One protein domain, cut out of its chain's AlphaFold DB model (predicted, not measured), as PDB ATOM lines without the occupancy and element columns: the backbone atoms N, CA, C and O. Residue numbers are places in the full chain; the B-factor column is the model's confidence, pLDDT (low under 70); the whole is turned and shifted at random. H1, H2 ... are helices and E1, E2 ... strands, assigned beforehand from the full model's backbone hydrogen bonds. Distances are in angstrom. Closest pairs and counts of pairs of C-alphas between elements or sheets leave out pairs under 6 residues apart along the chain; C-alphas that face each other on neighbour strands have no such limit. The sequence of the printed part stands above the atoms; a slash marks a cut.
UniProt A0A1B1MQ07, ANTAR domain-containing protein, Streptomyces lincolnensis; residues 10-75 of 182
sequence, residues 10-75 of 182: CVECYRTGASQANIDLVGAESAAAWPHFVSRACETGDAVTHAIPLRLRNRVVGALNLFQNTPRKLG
ATOM      1  N   CYS A  10      10.128 -18.879 -18.657       85.00
ATOM      2  CA  CYS A  10      11.275 -19.740 -18.379       85.00
ATOM      3  C   CYS A  10      12.208 -19.205 -17.288       85.00
ATOM      4  O   CYS A  10      12.798 -19.987 -16.546       85.00
ATOM      5  N   VAL A  11      12.327 -17.881 -17.168       85.25
ATOM      6  CA  VAL A  11      13.148 -17.232 -16.139       85.25
ATOM      7  C   VAL A  11      12.452 -17.321 -14.790       85.25
ATOM      8  O   VAL A  11      13.098 -17.629 -13.789       85.25
ATOM      9  N   GLU A  12      11.135 -17.115 -14.766       86.12
ATOM     10  CA  GLU A  12      10.346 -17.275 -13.544       86.12
ATOM     11  C   GLU A  12      10.322 -18.734 -13.090       86.12
ATOM     12  O   GLU A  12      10.535 -19.028 -11.914       86.12
ATOM     13  N   CYS A  13      10.158 -19.660 -14.033       88.62
ATOM     14  CA  CYS A  13      10.244 -21.092 -13.787       88.62
ATOM     15  C   CYS A  13      11.610 -21.491 -13.216       88.62
ATOM     16  O   CYS A  13      11.681 -22.204 -12.217       88.62
ATOM     17  N   TYR A  14      12.703 -20.971 -13.783       88.00
ATOM     18  CA  TYR A  14      14.045 -21.210 -13.258       88.00
ATOM     19  C   TYR A  14      14.231 -20.656 -11.836       88.00
ATOM     20  O   TYR A  14      14.823 -21.325 -10.990       88.00
ATOM     21  N   ARG A  15      13.719 -19.449 -11.557       87.12
ATOM     22  CA  ARG A  15      13.888 -18.774 -10.259       87.12
ATOM     23  C   ARG A  15      13.064 -19.421  -9.148       87.12
ATOM     24  O   ARG A  15      13.579 -19.652  -8.060       87.12
ATOM     25  N   THR A  16      11.787 -19.670  -9.411       88.56
ATOM     26  CA  THR A  16      10.838 -20.224  -8.430       88.56
ATOM     27  C   THR A  16      10.954 -21.735  -8.314       88.56
ATOM     28  O   THR A  16      10.542 -22.325  -7.319       88.56
ATOM     29  N   GLY A  17      11.471 -22.375  -9.360       86.06
ATOM     30  CA  GLY A  17      11.394 -23.807  -9.542       86.06
ATOM     31  C   GLY A  17       9.989 -24.304  -9.826       86.06
ATOM     32  O   GLY A  17       9.853 -25.510  -9.938       86.06
ATOM     33  N   ALA A  18       8.961 -23.460  -9.952       89.12
ATOM     34  CA  ALA A  18       7.588 -23.870 -10.236       89.12
ATOM     35  C   ALA A  18       7.302 -23.888 -11.745       89.12
ATOM     36  O   ALA A  18       7.825 -23.064 -12.498       89.12
ATOM     37  N   SER A  19       6.456 -24.818 -12.187       89.75
ATOM     38  CA  SER A  19       5.994 -24.857 -13.577       89.75
ATOM     39  C   SER A  19       5.104 -23.651 -13.877       89.75
ATOM     40  O   SER A  19       4.196 -23.341 -13.108       89.75
ATOM     41  N   GLN A  20       5.356 -22.986 -15.002       90.62
ATOM     42  CA  GLN A  20       4.543 -21.883 -15.519       90.62
ATOM     43  C   GLN A  20       3.784 -22.408 -16.735       90.62
ATOM     44  O   GLN A  20       4.360 -22.512 -17.814       90.62
ATOM     45  N   ALA A  21       2.528 -22.813 -16.563       90.62
ATOM     46  CA  ALA A  21       1.734 -23.445 -17.616       90.62
ATOM     47  C   ALA A  21       0.604 -22.533 -18.104       90.62
ATOM     48  O   ALA A  21       0.137 -21.657 -17.381       90.62
ATOM     49  N   ASN A  22       0.125 -22.801 -19.317       89.75
ATOM     50  CA  ASN A  22      -1.022 -22.152 -19.948       89.75
ATOM     51  C   ASN A  22      -0.862 -20.636 -20.108       89.75
ATOM     52  O   ASN A  22      -1.844 -19.899 -20.007       89.75
ATOM     53  N   ILE A  23       0.364 -20.175 -20.369       88.69
ATOM     54  CA  ILE A  23       0.645 -18.759 -20.590       88.69
ATOM     55  C   ILE A  23       0.164 -18.379 -21.988       88.69
ATOM     56  O   ILE A  23       0.739 -18.818 -22.985       88.69
ATOM     57  N   ASP A  24      -0.888 -17.567 -22.045       88.69
ATOM     58  CA  ASP A  24      -1.423 -16.999 -23.282       88.69
ATOM     59  C   ASP A  24      -0.480 -15.912 -23.803       88.69
ATOM     60  O   ASP A  24      -0.289 -14.886 -23.151       88.69
ATOM     61  N   LEU A  25       0.123 -16.139 -24.967       85.31
ATOM     62  CA  LEU A  25       1.062 -15.208 -25.590       85.31
ATOM     63  C   LEU A  25       0.377 -14.137 -26.434       85.31
ATOM     64  O   LEU A  25       1.000 -13.127 -26.741       85.31
ATOM     65  N   VAL A  26      -0.894 -14.324 -26.782       82.62
ATOM     66  CA  VAL A  26      -1.685 -13.348 -27.548       82.62
ATOM     67  C   VAL A  26      -2.382 -12.355 -26.607       82.62
ATOM     68  O   VAL A  26      -2.766 -11.258 -27.014       82.62
ATOM     69  N   GLY A  27      -2.513 -12.711 -25.328       83.62
ATOM     70  CA  GLY A  27      -3.102 -11.875 -24.289       83.62
ATOM     71  C   GLY A  27      -2.286 -10.622 -23.939       83.62
ATOM     72  O   GLY A  27      -1.055 -10.630 -23.874       83.62
ATOM     73  N   ALA A  28      -2.998  -9.536 -23.621       82.62
ATOM     74  CA  ALA A  28      -2.400  -8.254 -23.232       82.62
ATOM     75  C   ALA A  28      -1.566  -8.330 -21.935       82.62
ATOM     76  O   ALA A  28      -0.616  -7.568 -21.770       82.62
ATOM     77  N   GLU A  29      -1.896  -9.258 -21.033       84.88
ATOM     78  CA  GLU A  29      -1.176  -9.470 -19.772       84.88
ATOM     79  C   GLU A  29       0.264  -9.948 -20.011       84.88
ATOM     80  O   GLU A  29       1.215  -9.324 -19.539       84.88
ATOM     81  N   SER A  30       0.446 -10.994 -20.821       84.31
ATOM     82  CA  SER A  30       1.776 -11.499 -21.181       84.31
ATOM     83  C   SER A  30       2.569 -10.485 -21.998       84.31
ATOM     84  O   SER A  30       3.780 -10.358 -21.807       84.31
ATOM     85  N   ALA A  31       1.901  -9.734 -22.881       83.81
ATOM     86  CA  ALA A  31       2.537  -8.670 -23.654       83.81
ATOM     87  C   ALA A  31       3.070  -7.539 -22.755       83.81
ATOM     88  O   ALA A  31       4.116  -6.965 -23.054       83.81
ATOM     89  N   ALA A  32       2.398  -7.251 -21.635       83.88
ATOM     90  CA  ALA A  32       2.868  -6.294 -20.637       83.88
ATOM     91  C   ALA A  32       3.982  -6.873 -19.743       83.88
ATOM     92  O   ALA A  32       4.954  -6.178 -19.451       83.88
ATOM     93  N   ALA A  33       3.865  -8.138 -19.324       83.12
ATOM     94  CA  ALA A  33       4.828  -8.786 -18.432       83.12
ATOM     95  C   ALA A  33       6.164  -9.108 -19.123       83.12
ATOM     96  O   ALA A  33       7.232  -8.945 -18.527       83.12
ATOM     97  N   TRP A  34       6.119  -9.551 -20.384       86.62
ATOM     98  CA  TRP A  34       7.293  -9.982 -21.148       86.62
ATOM     99  C   TRP A  34       7.239  -9.510 -22.613       86.62
ATOM    100  O   TRP A  34       7.211 -10.337 -23.531       86.62
ATOM    101  N   PRO A  35       7.294  -8.191 -22.873       82.81
ATOM    102  CA  PRO A  35       7.075  -7.618 -24.204       82.81
ATOM    103  C   PRO A  35       8.037  -8.167 -25.266       82.81
ATOM    104  O   PRO A  35       7.623  -8.548 -26.359       82.81
ATOM    105  N   HIS A  36       9.328  -8.288 -24.937       83.12
ATOM    106  CA  HIS A  36      10.328  -8.834 -25.861       83.12
ATOM    107  C   HIS A  36      10.165 -10.338 -26.115       83.12
ATOM    108  O   HIS A  36      10.517 -10.823 -27.189       83.12
ATOM    109  N   PHE A  37       9.669 -11.082 -25.125       82.50
ATOM    110  CA  PHE A  37       9.440 -12.518 -25.252       82.50
ATOM    111  C   PHE A  37       8.227 -12.784 -26.142       82.50
ATOM    112  O   PHE A  37       8.333 -13.545 -27.100       82.50
ATOM    113  N   VAL A  38       7.114 -12.102 -25.860       85.31
ATOM    114  CA  VAL A  38       5.868 -12.222 -26.622       85.31
ATOM    115  C   VAL A  38       6.069 -11.801 -28.070       85.31
ATOM    116  O   VAL A  38       5.722 -12.566 -28.959       85.31
ATOM    117  N   SER A  39       6.728 -10.663 -28.326       82.62
ATOM    118  CA  SER A  39       7.015 -10.215 -29.698       82.62
ATOM    119  C   SER A  39       7.703 -11.301 -30.531       82.62
ATOM    120  O   SER A  39       7.310 -11.540 -31.667       82.62
ATOM    121  N   ARG A  40       8.694 -11.995 -29.958       82.19
ATOM    122  CA  ARG A  40       9.421 -13.067 -30.653       82.19
ATOM    123  C   ARG A  40       8.627 -14.359 -30.793       82.19
ATOM    124  O   ARG A  40       8.819 -15.065 -31.772       82.19
ATOM    125  N   ALA A  41       7.783 -14.688 -29.821       79.50
ATOM    126  CA  ALA A  41       6.940 -15.877 -29.893       79.50
ATOM    127  C   ALA A  41       5.778 -15.694 -30.891       79.50
ATOM    128  O   ALA A  41       5.382 -16.628 -31.582       79.50
ATOM    129  N   CYS A  42       5.275 -14.466 -31.047       79.88
ATOM    130  CA  CYS A  42       4.285 -14.147 -32.073       79.88
ATOM    131  C   CYS A  42       4.865 -14.224 -33.495       79.88
ATOM    132  O   CYS A  42       4.152 -14.632 -34.408       79.88
ATOM    133  N   GLU A  43       6.146 -13.887 -33.696       82.38
ATOM    134  CA  GLU A  43       6.829 -14.046 -34.995       82.38
ATOM    135  C   GLU A  43       6.849 -15.509 -35.479       82.38
ATOM    136  O   GLU A  43       6.837 -15.760 -36.683       82.38
ATOM    137  N   THR A  44       6.848 -16.477 -34.557       77.69
ATOM    138  CA  THR A  44       6.821 -17.920 -34.848       77.69
ATOM    139  C   THR A  44       5.410 -18.514 -34.892       77.69
ATOM    140  O   THR A  44       5.253 -19.685 -35.240       77.69
ATOM    141  N   GLY A  45       4.377 -17.708 -34.618       80.62
ATOM    142  CA  GLY A  45       2.975 -18.135 -34.607       80.62
ATOM    143  C   GLY A  45       2.557 -18.905 -33.350       80.62
ATOM    144  O   GLY A  45       1.515 -19.564 -33.365       80.62
ATOM    145  N   ASP A  46       3.347 -18.832 -32.276       83.19
ATOM    146  CA  ASP A  46       3.050 -19.508 -31.015       83.19
ATOM    147  C   ASP A  46       1.961 -18.745 -30.244       83.19
ATOM    148  O   ASP A  46       2.070 -17.543 -29.995       83.19
ATOM    149  N   ALA A  47       0.908 -19.456 -29.839       84.00
ATOM    150  CA  ALA A  47      -0.235 -18.879 -29.130       84.00
ATOM    151  C   ALA A  47      -0.144 -19.088 -27.613       84.00
ATOM    152  O   ALA A  47      -0.578 -18.241 -26.836       84.00
ATOM    153  N   VAL A  48       0.419 -20.218 -27.182       88.31
ATOM    154  CA  VAL A  48       0.531 -20.597 -25.769       88.31
ATOM    155  C   VAL A  48       1.928 -21.130 -25.493       88.31
ATOM    156  O   VAL A  48       2.499 -21.861 -26.307       88.31
ATOM    157  N   THR A  49       2.479 -20.805 -24.325       90.12
ATOM    158  CA  THR A  49       3.732 -21.398 -23.848       90.12
ATOM    159  C   THR A  49       3.610 -21.984 -22.448       90.12
ATOM    160  O   THR A  49       2.790 -21.564 -21.628       90.12
ATOM    161  N   HIS A  50       4.478 -22.954 -22.181       90.75
ATOM    162  CA  HIS A  50       4.655 -23.598 -20.890       90.75
ATOM    163  C   HIS A  50       6.145 -23.652 -20.577       90.75
ATOM    164  O   HIS A  50       6.944 -23.995 -21.446       90.75
ATOM    165  N   ALA A  51       6.521 -23.361 -19.340       91.19
ATOM    166  CA  ALA A  51       7.866 -23.574 -18.836       91.19
ATOM    167  C   ALA A  51       7.830 -24.620 -17.723       91.19
ATOM    168  O   ALA A  51       7.160 -24.441 -16.703       91.19
ATOM    169  N   ILE A  52       8.562 -25.709 -17.934       92.56
ATOM    170  CA  ILE A  52       8.679 -26.834 -17.011       92.56
ATOM    171  C   ILE A  52      10.100 -26.837 -16.440       92.56
ATOM    172  O   ILE A  52      11.066 -26.785 -17.206       92.56
ATOM    173  N   PRO A  53      10.279 -26.871 -15.114       91.81
ATOM    174  CA  PRO A  53      11.598 -26.781 -14.509       91.81
ATOM    175  C   PRO A  53      12.394 -28.062 -14.777       91.81
ATOM    176  O   PRO A  53      11.929 -29.171 -14.517       91.81
ATOM    177  N   LEU A  54      13.633 -27.899 -15.236       91.06
ATOM    178  CA  LEU A  54      14.616 -28.978 -15.295       91.06
ATOM    179  C   LEU A  54      15.257 -29.077 -13.913       91.06
ATOM    180  O   LEU A  54      15.985 -28.166 -13.500       91.06
ATOM    181  N   ARG A  55      14.945 -30.138 -13.163       86.56
ATOM    182  CA  ARG A  55      15.363 -30.293 -11.765       86.56
ATOM    183  C   ARG A  55      16.288 -31.491 -11.598       86.56
ATOM    184  O   ARG A  55      16.034 -32.575 -12.104       86.56
ATOM    185  N   LEU A  56      17.345 -31.299 -10.817       82.50
ATOM    186  CA  LEU A  56      18.156 -32.382 -10.281       82.50
ATOM    187  C   LEU A  56      18.120 -32.300  -8.756       82.50
ATOM    188  O   LEU A  56      18.662 -31.363  -8.163       82.50
ATOM    189  N   ARG A  57      17.512 -33.306  -8.116       80.62
ATOM    190  CA  ARG A  57      17.291 -33.325  -6.660       80.62
ATOM    191  C   ARG A  57      16.576 -32.032  -6.220       80.62
ATOM    192  O   ARG A  57      15.506 -31.727  -6.729       80.62
ATOM    193  N   ASN A  58      17.182 -31.248  -5.326       78.00
ATOM    194  CA  ASN A  58      16.631 -29.993  -4.805       78.00
ATOM    195  C   ASN A  58      17.087 -28.744  -5.584       78.00
ATOM    196  O   ASN A  58      16.916 -27.631  -5.094       78.00
ATOM    197  N   ARG A  59      17.699 -28.899  -6.767       82.75
ATOM    198  CA  ARG A  59      18.218 -27.777  -7.558       82.75
ATOM    199  C   ARG A  59      17.565 -27.709  -8.933       82.75
ATOM    200  O   ARG A  59      17.509 -28.701  -9.651       82.75
ATOM    201  N   VAL A  60      17.154 -26.507  -9.324       86.31
ATOM    202  CA  VAL A  60      16.730 -26.200 -10.694       86.31
ATOM    203  C   VAL A  60      17.978 -25.913 -11.525       86.31
ATOM    204  O   VAL A  60      18.780 -25.045 -11.178       86.31
ATOM    205  N   VAL A  61      18.182 -26.678 -12.593       86.25
ATOM    206  CA  VAL A  61      19.343 -26.556 -13.489       86.25
ATOM    207  C   VAL A  61      18.999 -25.843 -14.797       86.25
ATOM    208  O   VAL A  61      19.896 -25.460 -15.543       86.25
ATOM    209  N   GLY A  62      17.708 -25.637 -15.060       88.25
ATOM    210  CA  GLY A  62      17.202 -24.926 -16.225       88.25
ATOM    211  C   GLY A  62      15.678 -24.966 -16.298       88.25
ATOM    212  O   GLY A  62      15.008 -25.341 -15.338       88.25
ATOM    213  N   ALA A  63      15.142 -24.610 -17.459       89.81
ATOM    214  CA  ALA A  63      13.729 -24.747 -17.778       89.81
ATOM    215  C   ALA A  63      13.573 -25.266 -19.213       89.81
ATOM    216  O   ALA A  63      14.320 -24.866 -20.110       89.81
ATOM    217  N   LEU A  64      12.609 -26.160 -19.411       88.94
ATOM    218  CA  LEU A  64      12.147 -26.653 -20.698       88.94
ATOM    219  C   LEU A  64      10.937 -25.828 -21.129       88.94
ATOM    220  O   LEU A  64       9.927 -25.805 -20.430       88.94
ATOM    221  N   ASN A  65      11.035 -25.183 -22.290       88.69
ATOM    222  CA  ASN A  65       9.926 -24.425 -22.855       88.69
ATOM    223  C   ASN A  65       9.190 -25.259 -23.893       88.69
ATOM    224  O   ASN A  65       9.802 -25.767 -24.832       88.69
ATOM    225  N   LEU A  66       7.877 -25.334 -23.742       87.25
ATOM    226  CA  LEU A  66       6.963 -25.922 -24.705       87.25
ATOM    227  C   LEU A  66       6.149 -24.789 -25.322       87.25
ATOM    228  O   LEU A  66       5.651 -23.918 -24.609       87.25
ATOM    229  N   PHE A  67       6.019 -24.800 -26.642       86.88
ATOM    230  CA  PHE A  67       5.242 -23.818 -27.389       86.88
ATOM    231  C   PHE A  67       4.149 -24.531 -28.173       86.88
ATOM    232  O   PHE A  67       4.328 -25.671 -28.614       86.88
ATOM    233  N   GLN A  68       2.993 -23.889 -28.277       84.69
ATOM    234  CA  GLN A  68       1.813 -24.442 -28.917       84.69
ATOM    235  C   GLN A  68       1.133 -23.371 -29.764       84.69
ATOM    236  O   GLN A  68       0.839 -22.276 -29.286       84.69
ATOM    237  N   ASN A  69       0.789 -23.732 -30.998       83.94
ATOM    238  CA  ASN A  69       0.056 -22.855 -31.921       83.94
ATOM    239  C   ASN A  69      -1.466 -22.974 -31.733       83.94
ATOM    240  O   ASN A  69      -2.241 -22.255 -32.356       83.94
ATOM    241  N   THR A  70      -1.909 -23.908 -30.887       75.19
ATOM    242  CA  THR A  70      -3.319 -24.136 -30.561       75.19
ATOM    243  C   THR A  70      -3.613 -23.697 -29.128       75.19
ATOM    244  O   THR A  70      -2.820 -24.025 -28.247       75.19
ATOM    245  N   PRO A  71      -4.778 -23.088 -28.842       68.94
ATOM    246  CA  PRO A  71      -5.135 -22.578 -27.512       68.94
ATOM    247  C   PRO A  71      -5.531 -23.679 -26.506       68.94
ATOM    248  O   PRO A  71      -6.252 -23.429 -25.540       68.94
ATOM    249  N   ARG A  72      -5.110 -24.930 -26.734       79.75
ATOM    250  CA  ARG A  72      -5.397 -26.043 -25.827       79.75
ATOM    251  C   ARG A  72      -4.620 -25.828 -24.532       79.75
ATOM    252  O   ARG A  72      -3.398 -25.766 -24.548       79.75
ATOM    253  N   LYS A  73      -5.339 -25.779 -23.411       84.44
ATOM    254  CA  LYS A  73      -4.716 -25.759 -22.089       84.44
ATOM    255  C   LYS A  73      -4.240 -27.158 -21.707       84.44
ATOM    256  O   LYS A  73      -4.954 -28.131 -21.947       84.44
ATOM    257  N   LEU A  74      -3.056 -27.235 -21.112       85.62
ATOM    258  CA  LEU A  74      -2.553 -28.425 -20.441       85.62
ATOM    259  C   LEU A  74      -3.258 -28.576 -19.091       85.62
ATOM    260  O   LEU A  74      -3.324 -27.615 -18.314       85.62
ATOM    261  N   GLY A  75      -3.796 -29.769 -18.846       88.31
ATOM    262  CA  GLY A  75      -4.322 -30.167 -17.543       88.31
ATOM    263  C   GLY A  75      -3.210 -30.580 -16.579       88.31
ATOM    264  O   GLY A  75      -2.032 -30.604 -16.934       88.31
TER     265      GLY A  75
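This is residues 10 to 75 of the 182 residues of the protein "ANTAR domain-containing protein" of Streptomyces lincolnensis (UniProt A0A1B1MQ07). A long hairpin, E2 and E3, with short E1 beside E2, makes a sheet; H1 packs on one face, and H2 and H3 lie near one end. The printed part has 66 residues, mixed in class, with H1 at residues 10 to 16, E1 at 20 to 24, H2 at 28 to 33, H3 at 35 to 43, E2 at 48 to 56 and E3 at 59 to 68. It is compact, radius of gyration of the C-alphas 12.1 A, spanning 35 by 24 by 18 A.

The sheet E1, E2, E3 is antiparallel, with N 20 and O 51 2.9 A apart and N 52 and O 64 2.8 A, within hydrogen-bond range. H1 is on it, C-alphas 10 and 51 closest at 5.2 A. H3 only grazes it; H2 and H3 only just touch, only at the corner, with 3 C-alpha pairs within 8 A. H1 and H2 have every O i to N i+4 pair within range, H3 4 of 5.

H1 begins at C-alpha 10 (11.275, -19.740, -18.379); E3, 27.1 A long, ends at C-alpha 68 (1.813, -24.442, -28.917).

The printed part has no cut; residue 71 has pLDDT under 70.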